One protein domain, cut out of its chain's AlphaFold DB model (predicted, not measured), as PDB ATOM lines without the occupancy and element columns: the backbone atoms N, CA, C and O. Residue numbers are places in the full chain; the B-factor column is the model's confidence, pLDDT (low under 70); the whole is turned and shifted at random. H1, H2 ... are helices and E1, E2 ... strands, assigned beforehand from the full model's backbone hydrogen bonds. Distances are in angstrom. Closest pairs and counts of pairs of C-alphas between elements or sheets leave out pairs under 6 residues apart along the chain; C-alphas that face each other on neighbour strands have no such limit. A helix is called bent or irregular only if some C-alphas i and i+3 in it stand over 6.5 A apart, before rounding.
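This is residues 4 to 112 of the 213 residues of an uncharacterized protein of Chloroflexi bacterium (UniProt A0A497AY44). H3 runs through the middle of a rounded body, with H4 crossing it on one side and a small ribbon of two strands, E1 and E2, on the other. H1 packs beside E1, short H2 bridges from H1 to H3 and H4, and the long link of residues 39 to 64 loops away from the middle between the two strands. The printed part has 109 residues with four named helices and two named strands, in the order H1 H2 E1 E2 H3 H4; the sheet, in the order E1 E2, is parallel. Under half of the residues, 50 of 109, are in named elements, and by these the class is mostly helix. The whole is compact, with a radius of gyration of the C-alphas of 13.1 A and spans of 37 by 34 by 26 A.

H1 is residues 6 to 11, beginning at C-alpha 6 at (417.821, 371.308, 482.129). H2 is residues 16 to 22. E1, residues 34 to 38, is 13.9 A long, and E2, residues 65 to 69, is 13.6 A. H3, residues 76 to 86, is 15.3 A long and begins at C-alpha 76 at (430.547, 371.908, 487.478). H4, residues 91 to 106, is 22.5 A long and ends at C-alpha 106 at (432.665, 382.638, 489.733). H4 is irregular, with C-alphas 96 and 99 at 7.3 A, and has a kink of 40 degrees near residue 98.

H2 is the hub, touching three other helices. It touches H1 at a steep tilt of 54 degrees, opposite ways; the closest C-alphas, of Leu 10 and Leu 16, are 4.8 A apart. It touches H3 at a steep tilt of 54 degrees, the same way, closest at the C-alphas of Ala 22 and Leu 80, 7.4 A. H4 touches H2 with residues 101 to 105 alone, at a tilt of 69 degrees, only just steep, opposite ways; the closest C-alphas are those of Lys 21 and Ile 105, 6.0 A. H3 and H4 touch at a steep tilt of 57 degrees, opposite ways, closest at the C-alphas of His 81 and Ala 94, 5.2 A. E1 and E2 are parallel neighbours at 22 degrees; N 35 and O 65, 2.8 A, and N 67 and O 35, 2.9 A, are within hydrogen-bond range. Residues 4 to 5 pair antiparallel with residues 35 to 36 of E1. The closest C-alphas of H1 and E1, Ile 6 and Cys 36, are 5.4 A apart; those of E2 and H3, Ile 67 and Glu 82, are 7.0 A apart. H1 and H3 are apart. In H1, H2 and H3 every O i to N i+4 pair is within hydrogen-bond range; in H4 10 of 12 are.

The C-alphas farthest apart, of Lys 41 and Pro 110, are 38.2 A apart. The printed part has no cut. The links H2 to E1 and E1 to E2 are long, with 11 and 26 residues. Mean pLDDT of the printed part is 80.8; residues 43 to 63 are under 70.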
ATOM      1  N   GLU A   4     414.954 364.947 481.953       94.94
ATOM      2  CA  GLU A   4     414.349 366.121 482.584       94.94
ATOM      3  C   GLU A   4     414.817 367.388 481.867       94.94
ATOM      4  O   GLU A   4     415.936 367.436 481.373       94.94
ATOM      5  N   ARG A   5     413.981 368.426 481.813       94.81
ATOM      6  CA  ARG A   5     414.391 369.745 481.309       94.81
ATOM      7  C   ARG A   5     415.574 370.278 482.125       94.81
ATOM      8  O   ARG A   5     415.580 370.091 483.342       94.81
ATOM      9  N   ILE A   6     416.554 370.917 481.483       94.69
ATOM     10  CA  ILE A   6     417.821 371.308 482.129       94.69
ATOM     11  C   ILE A   6     417.625 372.150 483.395       94.69
ATOM     12  O   ILE A   6     418.248 371.886 484.417       94.69
ATOM     13  N   ASP A   7     416.710 373.115 483.382       96.62
ATOM     14  CA  ASP A   7     416.423 373.973 484.533       96.62
ATOM     15  C   ASP A   7     415.856 373.176 485.722       96.62
ATOM     16  O   ASP A   7     416.296 373.355 486.855       96.62
ATOM     17  N   VAL A   8     414.945 372.231 485.472       97.88
ATOM     18  CA  VAL A   8     414.378 371.328 486.486       97.88
ATOM     19  C   VAL A   8     415.445 370.369 487.006       97.88
ATOM     20  O   VAL A   8     415.538 370.133 488.212       97.88
ATOM     21  N   PHE A   9     416.244 369.806 486.100       96.69
ATOM     22  CA  PHE A   9     417.314 368.874 486.422       96.69
ATOM     23  C   PHE A   9     418.375 369.522 487.321       96.69
ATOM     24  O   PHE A   9     418.766 368.927 488.328       96.69
ATOM     25  N   LEU A  10     418.810 370.741 486.988       97.19
ATOM     26  CA  LEU A  10     419.850 371.470 487.714       97.19
ATOM     27  C   LEU A  10     419.330 372.115 489.002       97.19
ATOM     28  O   LEU A  10     420.062 372.147 489.991       97.19
ATOM     29  N   ALA A  11     418.069 372.566 489.045       97.56
ATOM     30  CA  ALA A  11     417.454 373.090 490.268       97.56
ATOM     31  C   ALA A  11     417.465 372.057 491.402       97.56
ATOM     32  O   ALA A  11     417.837 372.374 492.528       97.56
ATOM     33  N   LYS A  12     417.140 370.796 491.090       97.38
ATOM     34  CA  LYS A  12     417.157 369.684 492.059       97.38
ATOM     35  C   LYS A  12     418.544 369.379 492.629       97.38
ATOM     36  O   LYS A  12     418.633 368.729 493.664       97.38
ATOM     37  N   ARG A  13     419.600 369.819 491.943       96.69
ATOM     38  CA  ARG A  13     421.008 369.528 492.247       96.69
ATOM     39  C   ARG A  13     421.774 370.744 492.761       96.69
ATOM     40  O   ARG A  13     422.970 370.648 492.990       96.69
ATOM     41  N   GLY A  14     421.103 371.889 492.914       96.62
ATOM     42  CA  GLY A  14     421.748 373.136 493.333       96.62
ATOM     43  C   GLY A  14     422.686 373.742 492.282       96.62
ATOM     44  O   GLY A  14     423.530 374.559 492.626       96.62
ATOM     45  N   LEU A  15     422.544 373.370 491.004       96.44
ATOM     46  CA  LEU A  15     423.422 373.805 489.905       96.44
ATOM     47  C   LEU A  15     422.761 374.816 488.952       96.44
ATOM     48  O   LEU A  15     423.371 375.239 487.971       96.44
ATOM     49  N   LEU A  16     421.507 375.208 489.212       97.06
ATOM     50  CA  LEU A  16     420.753 376.104 488.326       97.06
ATOM     51  C   LEU A  16     421.437 377.468 488.142       97.06
ATOM     52  O   LEU A  16     421.406 378.021 487.044       97.06
ATOM     53  N   ASP A  17     422.077 377.993 489.190       96.25
ATOM     54  CA  ASP A  17     422.731 379.306 489.148       96.25
ATOM     55  C   ASP A  17     423.904 379.337 488.150       96.25
ATOM     56  O   ASP A  17     424.031 380.281 487.370       96.25
ATOM     57  N   TYR A  18     424.692 378.254 488.075       95.06
ATOM     58  CA  TYR A  18     425.760 378.109 487.078       95.06
ATOM     59  C   TYR A  18     425.211 378.133 485.648       95.06
ATOM     60  O   TYR A  18     425.769 378.816 484.794       95.06
ATOM     61  N   TYR A  19     424.092 377.453 485.385       96.12
ATOM     62  CA  TYR A  19     423.451 377.480 484.067       96.12
ATOM     63  C   TYR A  19     422.939 378.875 483.701       96.12
ATOM     64  O   TYR A  19     423.200 379.355 482.599       96.12
ATOM     65  N   ILE A  20     422.254 379.558 484.624       96.06
ATOM     66  CA  ILE A  20     421.748 380.919 484.394       96.06
ATOM     67  C   ILE A  20     422.903 381.877 484.088       96.06
ATOM     68  O   ILE A  20     422.816 382.662 483.143       96.06
ATOM     69  N   LYS A  21     424.000 381.799 484.849       95.94
ATOM     70  CA  LYS A  21     425.183 382.632 484.621       95.94
ATOM     71  C   LYS A  21     425.902 382.270 483.319       95.94
ATOM     72  O   LYS A  21     426.267 383.179 482.582       95.94
ATOM     73  N   ALA A  22     426.021 380.988 482.968       96.00
ATOM     74  CA  ALA A  22     426.635 380.550 481.709       96.00
ATOM     75  C   ALA A  22     425.922 381.119 480.470       96.00
ATOM     76  O   ALA A  22     426.583 381.502 479.505       96.00
ATOM     77  N   ARG A  23     424.589 381.276 480.512       94.38
ATOM     78  CA  ARG A  23     423.806 381.916 479.432       94.38
ATOM     79  C   ARG A  23     424.199 383.372 479.150       94.38
ATOM     80  O   ARG A  23     423.851 383.883 478.093       94.38
ATOM     81  N   LYS A  24     424.902 384.052 480.066       91.75
ATOM     82  CA  LYS A  24     425.454 385.395 479.818       91.75
ATOM     83  C   LYS A  24     426.625 385.359 478.824       91.75
ATOM     84  O   LYS A  24     426.854 386.345 478.131       91.75
ATOM     85  N   TYR A  25     427.358 384.246 478.764       93.25
ATOM     86  CA  TYR A  25     428.578 384.102 477.960       93.25
ATOM     87  C   TYR A  25     428.403 383.181 476.747       93.25
ATOM     88  O   TYR A  25     429.213 383.201 475.821       93.25
ATOM     89  N   LEU A  26     427.348 382.364 476.757       93.88
ATOM     90  CA  LEU A  26     427.035 381.373 475.737       93.88
ATOM     91  C   LEU A  26     425.644 381.613 475.147       93.88
ATOM     92  O   LEU A  26     424.661 381.757 475.879       93.88
ATOM     93  N   TYR A  27     425.537 381.557 473.820       89.88
ATOM     94  CA  TYR A  27     424.250 381.547 473.124       89.88
ATOM     95  C   TYR A  27     423.619 380.155 473.208       89.88
ATOM     96  O   TYR A  27     423.793 379.318 472.328       89.88
ATOM     97  N   LEU A  28     422.906 379.895 474.307       90.25
ATOM     98  CA  LEU A  28     422.259 378.608 474.561       90.25
ATOM     99  C   LEU A  28     420.797 378.595 474.073       90.25
ATOM    100  O   LEU A  28     420.072 379.573 474.308       90.25
ATOM    101  N   PRO A  29     420.306 377.476 473.508       88.12
ATOM    102  CA  PRO A  29     418.889 377.269 473.217       88.12
ATOM    103  C   PRO A  29     417.994 377.489 474.450       88.12
ATOM    104  O   PRO A  29     418.477 377.402 475.590       88.12
ATOM    105  N   PRO A  30     416.696 377.777 474.266       91.06
ATOM    106  CA  PRO A  30     415.699 377.752 475.331       91.06
ATOM    107  C   PRO A  30     415.798 376.507 476.238       91.06
ATOM    108  O   PRO A  30     416.089 375.414 475.746       91.06
ATOM    109  N   PRO A  31     415.559 376.626 477.562       92.44
ATOM    110  CA  PRO A  31     415.718 375.501 478.491       92.44
ATOM    111  C   PRO A  31     414.887 374.257 478.144       92.44
ATOM    112  O   PRO A  31     415.312 373.142 478.422       92.44
ATOM    113  N   ASP A  32     413.710 374.423 477.539       89.88
ATOM    114  CA  ASP A  32     412.821 373.344 477.085       89.88
ATOM    115  C   ASP A  32     413.354 372.554 475.886       89.88
ATOM    116  O   ASP A  32     412.919 371.426 475.664       89.88
ATOM    117  N   GLN A  33     414.353 373.092 475.189       88.00
ATOM    118  CA  GLN A  33     415.088 372.396 474.140       88.00
ATOM    119  C   GLN A  33     416.329 371.664 474.663       88.00
ATOM    120  O   GLN A  33     417.067 371.113 473.858       88.00
ATOM    121  N   ILE A  34     416.588 371.628 475.975       89.88
ATOM    122  CA  ILE A  34     417.744 370.921 476.546       89.88
ATOM    123  C   ILE A  34     417.260 369.936 477.611       89.88
ATOM    124  O   ILE A  34     416.708 370.319 478.646       89.88
ATOM    125  N   LEU A  35     417.483 368.648 477.360       88.19
ATOM    126  CA  LEU A  35     417.091 367.554 478.239       88.19
ATOM    127  C   LEU A  35     418.319 366.893 478.870       88.19
ATOM    128  O   LEU A  35     419.197 366.393 478.173       88.19
ATOM    129  N   CYS A  36     418.339 366.833 480.197       90.81
ATOM    130  CA  CYS A  36     419.404 366.239 480.990       90.81
ATOM    131  C   CYS A  36     419.007 364.886 481.592       90.81
ATOM    132  O   CYS A  36     417.828 364.638 481.872       90.81
ATOM    133  N   PHE A  37     419.984 364.008 481.822       89.38
ATOM    134  CA  PHE A  37     419.778 362.739 482.525       89.38
ATOM    135  C   PHE A  37     421.055 362.217 483.196       89.38
ATOM    136  O   PHE A  37     422.159 362.641 482.870       89.38
ATOM    137  N   ILE A  38     420.884 361.280 484.135       89.06
ATOM    138  CA  ILE A  38     421.983 360.546 484.774       89.06
ATOM    139  C   ILE A  38     422.067 359.141 484.183       89.06
ATOM    140  O   ILE A  38     421.054 358.435 484.140       89.06
ATOM    141  N   ASP A  39     423.267 358.735 483.782       86.00
ATOM    142  CA  ASP A  39     423.582 357.371 483.369       86.00
ATOM    143  C   ASP A  39     424.971 356.952 483.885       86.00
ATOM    144  O   ASP A  39     425.995 357.324 483.313       86.00
ATOM    145  N   PRO A  40     425.037 356.148 484.961       81.75
ATOM    146  CA  PRO A  40     426.308 355.692 485.525       81.75
ATOM    147  C   PRO A  40     427.119 354.797 484.581       81.75
ATOM    148  O   PRO A  40     428.300 354.564 484.823       81.75
ATOM    149  N   LYS A  41     426.490 354.244 483.534       80.38
ATOM    150  CA  LYS A  41     427.127 353.319 482.589       80.38
ATOM    151  C   LYS A  41     427.669 354.004 481.349       80.38
ATOM    152  O   LYS A  41     428.108 353.312 480.436       80.38
ATOM    153  N   LEU A  42     427.620 355.328 481.280       70.12
ATOM    154  CA  LEU A  42     428.189 356.005 480.132       70.12
ATOM    155  C   LEU A  42     429.676 355.711 480.056       70.12
ATOM    156  O   LEU A  42     430.403 355.902 481.028       70.12
ATOM    157  N   GLU A  43     430.131 355.281 478.890       59.53
ATOM    158  CA  GLU A  43     431.547 355.091 478.600       59.53
ATOM    159  C   GLU A  43     432.092 356.392 478.005       59.53
ATOM    160  O   GLU A  43     431.578 356.887 477.004       59.53
ATOM    161  N   GLY A  44     433.052 357.010 478.692       52.41
ATOM    162  CA  GLY A  44     433.676 358.267 478.281       52.41
ATOM    163  C   GLY A  44     435.050 357.995 477.682       52.41
ATOM    164  O   GLY A  44     435.755 357.086 478.120       52.41
ATOM    165  N   SER A  45     435.459 358.785 476.697       43.53
ATOM    166  CA  SER A  45     436.847 358.818 476.238       43.53
ATOM    167  C   SER A  45     437.630 359.802 477.106       43.53
ATOM    168  O   SER A  45     437.384 361.002 477.065       43.53
ATOM    169  N   SER A  46     438.566 359.301 477.913       37.28
ATOM    170  CA  SER A  46     439.378 360.138 478.799       37.28
ATOM    171  C   SER A  46     440.528 360.807 478.044       37.28
ATOM    172  O   SER A  46     441.374 360.117 477.471       37.28
ATOM    173  N   VAL A  47     440.657 362.126 478.164       37.09
ATOM    174  CA  VAL A  47     441.936 362.823 478.001       37.09
ATOM    175  C   VAL A  47     442.287 363.381 479.382       37.09
ATOM    176  O   VAL A  47     441.583 364.235 479.901       37.09
ATOM    177  N   ARG A  48     443.356 362.859 480.006       34.19
ATOM    178  CA  ARG A  48     443.907 363.293 481.316       34.19
ATOM    179  C   ARG A  48     443.112 362.957 482.595       34.19
ATOM    180  O   ARG A  48     443.156 363.718 483.552       34.19
ATOM    181  N   GLY A  49     442.460 361.795 482.677       29.19
ATOM    182  CA  GLY A  49     441.968 361.270 483.968       29.19
ATOM    183  C   GLY A  49     440.721 361.955 484.542       29.19
ATOM    184  O   GLY A  49     440.303 361.611 485.643       29.19
ATOM    185  N   TYR A  50     440.101 362.852 483.777       30.42
ATOM    186  CA  TYR A  50     438.754 363.354 484.012       30.42
ATOM    187  C   TYR A  50     437.831 362.759 482.947       30.42
ATOM    188  O   TYR A  50     438.142 362.761 481.752       30.42
ATOM    189  N   THR A  51     436.729 362.165 483.388       31.64
ATOM    190  CA  THR A  51     435.782 361.476 482.516       31.64
ATOM    191  C   THR A  51     434.851 362.506 481.875       31.64
ATOM    192  O   THR A  51     433.944 363.007 482.535       31.64
ATOM    193  N   TYR A  52     435.075 362.848 480.603       39.56
ATOM    194  CA  TYR A  52     434.199 363.756 479.854       39.56
ATOM    195  C   TYR A  52     433.407 362.991 478.788       39.56
ATOM    196  O   TYR A  52     433.903 362.044 478.168       39.56
ATOM    197  N   TYR A  53     432.133 363.357 478.656       43.59
ATOM    198  CA  TYR A  53     431.107 362.604 477.948       43.59
ATOM    199  C   TYR A  53     430.695 363.306 476.673       43.59
ATOM    200  O   TYR A  53     429.764 364.098 476.670       43.59
ATOM    201  N   HIS A  54     431.262 362.881 475.553       35.69
ATOM    202  CA  HIS A  54     430.592 363.116 474.288       35.69
ATOM    203  C   HIS A  54     429.260 362.364 474.240       35.69
ATOM    204  O   HIS A  54     429.208 361.140 474.386       35.69
ATOM    205  N   TYR A  55     428.189 363.088 473.928       42.59
ATOM    206  CA  TYR A  55     426.940 362.502 473.463       42.59
ATOM    207  C   TYR A  55     426.684 362.776 471.994       42.59
ATOM    208  O   TYR A  55     427.078 363.783 471.413       42.59
ATOM    209  N   LYS A  56     425.922 361.850 471.415       38.25
ATOM    210  CA  LYS A  56     425.290 361.973 470.112       38.25
ATOM    211  C   LYS A  56     424.415 363.235 470.088       38.25
ATOM    212  O   LYS A  56     423.325 363.242 470.661       38.25
ATOM    213  N   MET A  57     424.868 364.275 469.390       43.44
ATOM    214  CA  MET A  57     423.992 365.342 468.910       43.44
ATOM    215  C   MET A  57     423.018 364.748 467.881       43.44
ATOM    216  O   MET A  57     423.231 364.850 466.677       43.44
ATOM    217  N   ASP A  58     421.945 364.100 468.330       43.41
ATOM    218  CA  ASP A  58     420.783 363.889 467.468       43.41
ATOM    219  C   ASP A  58     419.947 365.165 467.535       43.41
ATOM    220  O   ASP A  58     419.121 365.337 468.433       43.41
ATOM    221  N   ARG A  59     420.143 366.068 466.567       45.44
ATOM    222  CA  ARG A  59     419.094 367.036 466.249       45.44
ATOM    223  C   ARG A  59     417.885 366.223 465.813       45.44
ATOM    224  O   ARG A  59     417.871 365.647 464.726       45.44
ATOM    225  N   THR A  60     416.854 366.174 466.650       51.31
ATOM    226  CA  THR A  60     415.534 365.850 466.117       51.31
ATOM    227  C   THR A  60     415.164 366.941 465.100       51.31
ATOM    228  O   THR A  60     415.715 368.046 465.158       51.31
ATOM    229  N   PRO A  61     414.196 366.716 464.200       50.28
ATOM    230  CA  PRO A  61     413.643 367.785 463.365       50.28
ATOM    231  C   PRO A  61     413.133 369.007 464.162       50.28
ATOM    232  O   PRO A  61     412.801 370.020 463.563       50.28
ATOM    233  N   GLN A  62     413.047 368.898 465.498       54.12
ATOM    234  CA  GLN A  62     412.617 369.935 466.439       54.12
ATOM    235  C   GLN A  62     413.754 370.529 467.307       54.12
ATOM    236  O   GLN A  62     413.453 371.215 468.278       54.12
ATOM    237  N   GLU A  63     415.032 370.266 466.998       69.25
ATOM    238  CA  GLU A  63     416.207 370.903 467.638       69.25
ATOM    239  C   GLU A  63     416.373 370.673 469.163       69.25
ATOM    240  O   GLU A  63     416.884 371.533 469.877       69.25
ATOM    241  N   ILE A  64     415.982 369.501 469.683       75.94
ATOM    242  CA  ILE A  64     416.177 369.159 471.108       75.94
ATOM    243  C   ILE A  64     417.594 368.618 471.361       75.94
ATOM    244  O   ILE A  64     418.013 367.643 470.739       75.94
ATOM    245  N   TRP A  65     418.288 369.198 472.337       82.31
ATOM    246  CA  TRP A  65     419.593 368.793 472.854       82.31
ATOM    247  C   TRP A  65     419.465 367.812 474.018       82.31
ATOM    248  O   TRP A  65     418.593 367.952 474.876       82.31
ATOM    249  N   TYR A  66     420.376 366.844 474.081       82.06
ATOM    250  CA  TYR A  66     420.470 365.883 475.176       82.06
ATOM    251  C   TYR A  66     421.853 365.963 475.817       82.06
ATOM    252  O   TYR A  66     422.848 365.795 475.121       82.06
ATOM    253  N   ILE A  67     421.905 366.170 477.132       86.00
ATOM    254  CA  ILE A  67     423.146 366.151 477.914       86.00
ATOM    255  C   ILE A  67     423.016 365.057 478.965       86.00
ATOM    256  O   ILE A  67     422.062 365.061 479.741       86.00
ATOM    257  N   GLY A  68     423.944 364.117 479.023       83.50
ATOM    258  CA  GLY A  68     423.932 363.129 480.093       83.50
ATOM    259  C   GLY A  68     425.181 363.196 480.952       83.50
ATOM    260  O   GLY A  68     426.239 363.628 480.511       83.50
ATOM    261  N   PHE A  69     425.047 362.761 482.199       85.69
ATOM    262  CA  PHE A  69     426.124 362.798 483.178       85.69
ATOM    263  C   PHE A  69     426.238 361.450 483.879       85.69
ATOM    264  O   PHE A  69     425.230 360.795 484.146       85.69
ATOM    265  N   GLN A  70     427.460 361.049 484.213       84.25
ATOM    266  CA  GLN A  70     427.683 359.870 485.050       84.25
ATOM    267  C   GLN A  70     427.331 360.106 486.515       84.25
ATOM    268  O   GLN A  70     426.737 359.242 487.158       84.25
ATOM    269  N   ASN A  71     427.721 361.273 487.028       84.62
ATOM    270  CA  ASN A  71     427.651 361.598 488.445       84.62
ATOM    271  C   ASN A  71     426.375 362.375 488.771       84.62
ATOM    272  O   ASN A  71     425.921 363.208 487.984       84.62
ATOM    273  N   ASP A  72     425.827 362.124 489.962       88.50
ATOM    274  CA  ASP A  72     424.715 362.880 490.535       88.50
ATOM    275  C   ASP A  72     425.116 363.445 491.918       88.50
ATOM    276  O   ASP A  72     425.238 362.663 492.864       88.50
ATOM    277  N   PRO A  73     425.344 364.767 492.065       90.56
ATOM    278  CA  PRO A  73     425.248 365.793 491.026       90.56
ATOM    279  C   PRO A  73     426.415 365.734 490.014       90.56
ATOM    280  O   PRO A  73     427.493 365.237 490.348       90.56
ATOM    281  N   PRO A  74     426.234 366.269 488.791       89.31
ATOM    282  CA  PRO A  74     427.332 366.459 487.851       89.31
ATOM    283  C   PRO A  74     428.405 367.400 488.397       89.31
ATOM    284  O   PRO A  74     428.100 368.358 489.111       89.31
ATOM    285  N   GLU A  75     429.650 367.180 487.986       90.50
ATOM    286  CA  GLU A  75     430.725 368.139 488.230       90.50
ATOM    287  C   GLU A  75     430.471 369.438 487.454       90.50
ATOM    288  O   GLU A  75     430.033 369.418 486.301       90.50
ATOM    289  N   ILE A  76     430.771 370.583 488.078       91.25
ATOM    290  CA  ILE A  76     430.547 371.908 487.478       91.25
ATOM    291  C   ILE A  76     431.345 372.060 486.180       91.25
ATOM    292  O   ILE A  76     430.798 372.527 485.186       91.25
ATOM    293  N   THR A  77     432.611 371.634 486.163       89.38
ATOM    294  CA  THR A  77     433.455 371.694 484.960       89.38
ATOM    295  C   THR A  77     432.841 370.887 483.819       89.38
ATOM    296  O   THR A  77     432.731 371.402 482.711       89.38
ATOM    297  N   THR A  78     432.355 369.671 484.087       87.75
ATOM    298  CA  THR A  78     431.656 368.855 483.083       87.75
ATOM    299  C   THR A  78     430.389 369.547 482.595       87.75
ATOM    300  O   THR A  78     430.189 369.665 481.395       87.75
ATOM    301  N   LEU A  79     429.554 370.079 483.494       93.00
ATOM    302  CA  LEU A  79     428.364 370.838 483.097       93.00
ATOM    303  C   LEU A  79     428.716 371.998 482.155       93.00
ATOM    304  O   LEU A  79     428.087 372.152 481.113       93.00
ATOM    305  N   LEU A  80     429.701 372.820 482.517       94.19
ATOM    306  CA  LEU A  80     430.093 373.985 481.725       94.19
ATOM    307  C   LEU A  80     430.700 373.588 480.372       94.19
ATOM    308  O   LEU A  80     430.397 374.236 479.372       94.19
ATOM    309  N   HIS A  81     431.487 372.514 480.329       92.12
ATOM    310  CA  HIS A  81     432.025 371.936 479.097       92.12
ATOM    311  C   HIS A  81     430.899 371.541 478.126       92.12
ATOM    312  O   HIS A  81     430.877 371.998 476.983       92.12
ATOM    313  N   GLU A  82     429.887 370.810 478.603       89.62
ATOM    314  CA  GLU A  82     428.737 370.424 477.774       89.62
ATOM    315  C   GLU A  82     427.920 371.630 477.291       89.62
ATOM    316  O   GLU A  82     427.414 371.652 476.168       89.62
ATOM    317  N   LEU A  83     427.806 372.683 478.104       93.81
ATOM    318  CA  LEU A  83     427.140 373.911 477.667       93.81
ATOM    319  C   LEU A  83     427.903 374.608 476.529       93.81
ATOM    320  O   LEU A  83     427.264 375.177 475.645       93.81
ATOM    321  N   ILE A  84     429.238 374.537 476.497       93.19
ATOM    322  CA  ILE A  84     430.029 375.072 475.378       93.19
ATOM    323  C   ILE A  84     429.701 374.320 474.079       93.19
ATOM    324  O   ILE A  84     429.528 374.959 473.038       93.19
ATOM    325  N   HIS A  85     429.518 372.999 474.133       89.06
ATOM    326  CA  HIS A  85     429.057 372.219 472.979       89.06
ATOM    327  C   HIS A  85     427.667 372.608 472.503       89.06
ATOM    328  O   HIS A  85     427.454 372.809 471.307       89.06
ATOM    329  N   VAL A  86     426.724 372.758 473.435       89.44
ATOM    330  CA  VAL A  86     425.355 373.191 473.119       89.44
ATOM    331  C   VAL A  86     425.345 374.574 472.459       89.44
ATOM    332  O   VAL A  86     424.507 374.846 471.599       89.44
ATOM    333  N   ALA A  87     426.297 375.437 472.816       90.88
ATOM    334  CA  ALA A  87     426.489 376.743 472.191       90.88
ATOM    335  C   ALA A  87     427.165 376.685 470.804       90.88
ATOM    336  O   ALA A  87     427.280 377.718 470.148       90.88
ATOM    337  N   GLY A  88     427.603 375.507 470.346       87.62
ATOM    338  CA  GLY A  88     428.235 375.293 469.040       87.62
ATOM    339  C   GLY A  88     429.754 375.091 469.069       87.62
ATOM    340  O   GLY A  88     430.366 375.027 468.005       87.62
ATOM    341  N   GLY A  89     430.375 374.984 470.248       86.94
ATOM    342  CA  GLY A  89     431.795 374.652 470.376       86.94
ATOM    343  C   GLY A  89     432.100 373.191 470.018       86.94
ATOM    344  O   GLY A  89     431.310 372.286 470.294       86.94
ATOM    345  N   CYS A  90     433.265 372.938 469.417       84.12
ATOM    346  CA  CYS A  90     433.795 371.579 469.275       84.12
ATOM    347  C   CYS A  90     434.542 371.146 470.551       84.12
ATOM    348  O   CYS A  90     434.748 371.960 471.449       84.12
ATOM    349  N   GLU A  91     434.988 369.890 470.622       83.00
ATOM    350  CA  GLU A  91     435.685 369.340 471.803       83.00
ATOM    351  C   GLU A  91     436.901 370.156 472.223       83.00
ATOM    352  O   GLU A  91     437.090 370.476 473.394       83.00
ATOM    353  N   ILE A  92     437.707 370.551 471.239       82.12
ATOM    354  CA  ILE A  92     438.904 371.355 471.474       82.12
ATOM    355  C   ILE A  92     438.502 372.690 472.112       82.12
ATOM    356  O   ILE A  92     439.072 373.094 473.118       82.12
ATOM    357  N   THR A  93     437.475 373.353 471.578       84.69
ATOM    358  CA  THR A  93     436.948 374.610 472.123       84.69
ATOM    359  C   THR A  93     436.393 374.439 473.538       84.69
ATOM    360  O   THR A  93     436.653 375.277 474.400       84.69
ATOM    361  N   ALA A  94     435.647 373.363 473.790       87.69
ATOM    362  CA  ALA A  94     435.059 373.081 475.093       87.69
ATOM    363  C   ALA A  94     436.135 372.834 476.159       87.69
ATOM    364  O   ALA A  94     436.069 373.425 477.237       87.69
ATOM    365  N   HIS A  95     437.176 372.055 475.854       84.44
ATOM    366  CA  HIS A  95     438.323 371.895 476.754       84.44
ATOM    367  C   HIS A  95     439.100 373.192 476.964       84.44
ATOM    368  O   HIS A  95     439.485 373.498 478.087       84.44
ATOM    369  N   ASN A  96     439.307 373.966 475.901       83.81
ATOM    370  CA  ASN A  96     440.159 375.146 475.963       83.81
ATOM    371  C   ASN A  96     439.510 376.336 476.667       83.81
ATOM    372  O   ASN A  96     440.245 377.210 477.104       83.81
ATOM    373  N   TYR A  97     438.177 376.421 476.751       88.25
ATOM    374  CA  TYR A  97     437.489 377.609 477.285       88.25
ATOM    375  C   TYR A  97     436.600 377.348 478.501       88.25
ATOM    376  O   TYR A  97     436.047 378.302 479.057       88.25
ATOM    377  N   VAL A  98     436.480 376.099 478.967       90.12
ATOM    378  CA  VAL A  98     435.719 375.789 480.188       90.12
ATOM    379  C   VAL A  98     436.286 376.502 481.420       90.12
ATOM    380  O   VAL A  98     435.508 377.018 482.224       90.12
ATOM    381  N   GLY A  99     437.615 376.611 481.531       87.75
ATOM    382  CA  GLY A  99     438.281 377.328 482.624       87.75
ATOM    383  C   GLY A  99     437.925 378.814 482.624       87.75
ATOM    384  O   GLY A  99     437.465 379.343 483.635       87.75
ATOM    385  N   ILE A 100     438.020 379.472 481.461       89.62
ATOM    386  CA  ILE A 100     437.635 380.885 481.291       89.62
ATOM    387  C   ILE A 100     436.153 381.104 481.626       89.62
ATOM    388  O   ILE A 100     435.822 382.050 482.342       89.62
ATOM    389  N   LEU A 101     435.254 380.236 481.144       92.50
ATOM    390  CA  LEU A 101     433.819 380.335 481.430       92.50
ATOM    391  C   LEU A 101     433.533 380.207 482.927       92.50
ATOM    392  O   LEU A 101     432.790 381.013 483.490       92.50
ATOM    393  N   ARG A 102     434.129 379.203 483.573       91.44
ATOM    394  CA  ARG A 102     433.991 378.983 485.011       91.44
ATOM    395  C   ARG A 102     434.480 380.195 485.795       91.44
ATOM    396  O   ARG A 102     433.744 380.705 486.634       91.44
ATOM    397  N   TYR A 103     435.671 380.687 485.465       88.12
ATOM    398  CA  TYR A 103     436.259 381.859 486.096       88.12
ATOM    399  C   TYR A 103     435.362 383.095 485.952       88.12
ATOM    400  O   TYR A 103     435.103 383.794 486.931       88.12
ATOM    401  N   ALA A 104     434.827 383.333 484.750       90.12
ATOM    402  CA  ALA A 104     433.930 384.450 484.490       90.12
ATOM    403  C   ALA A 104     432.652 384.390 485.344       90.12
ATOM    404  O   ALA A 104     432.234 385.405 485.897       90.12
ATOM    405  N   ILE A 105     432.069 383.196 485.499       92.56
ATOM    406  CA  ILE A 105     430.882 382.949 486.330       92.56
ATOM    407  C   ILE A 105     431.177 383.153 487.821       92.56
ATOM    408  O   ILE A 105     430.378 383.774 488.524       92.56
ATOM    409  N   GLU A 106     432.292 382.608 488.312       89.62
ATOM    410  CA  GLU A 106     432.665 382.638 489.733       89.62
ATOM    411  C   GLU A 106     433.065 384.043 490.207       89.62
ATOM    412  O   GLU A 106     432.864 384.365 491.377       89.62
ATOM    413  N   ASN A 107     433.541 384.898 489.297       85.75
ATOM    414  CA  ASN A 107     433.943 386.281 489.583       85.75
ATOM    415  C   ASN A 107     432.950 387.335 489.049       85.75
ATOM    416  O   ASN A 107     433.252 388.524 489.078       85.75
ATOM    417  N   ASP A 108     431.774 386.910 488.562       87.06
ATOM    418  CA  ASP A 108     430.715 387.761 487.981       87.06
ATOM    419  C   ASP A 108     431.241 388.792 486.963       87.06
ATOM    420  O   ASP A 108     430.884 389.973 486.977       87.06
ATOM    421  N   LEU A 109     432.112 388.337 486.055       85.38
ATOM    422  CA  LEU A 109     432.670 389.196 485.014       85.38
ATOM    423  C   LEU A 109     431.571 389.717 484.075       85.38
ATOM    424  O   LEU A 109     430.572 389.030 483.841       85.38
ATOM    425  N   PRO A 110     431.743 390.894 483.449       83.56
ATOM    426  CA  PRO A 110     430.805 391.384 482.447       83.56
ATOM    427  C   PRO A 110     430.560 390.355 481.324       83.56
ATOM    428  O   PRO A 110     431.512 389.710 480.889       83.56
ATOM    429  N   PRO A 111     429.321 390.209 480.816       84.94
ATOM    430  CA  PRO A 111     429.010 389.276 479.734       84.94
ATOM    431  C   PRO A 111     429.835 389.528 478.463       84.94
ATOM    432  O   PRO A 111     429.928 390.665 477.993       84.94
ATOM    433  N   PHE A 112     430.367 388.458 477.873       84.62
ATOM    434  CA  PHE A 112     431.006 388.455 476.554       84.62
ATOM    435  C   PHE A 112     430.770 387.100 475.864       84.62
ATOM    436  O   PHE A 112     430.703 386.081 476.552       84.62
TER     437      PHE A 112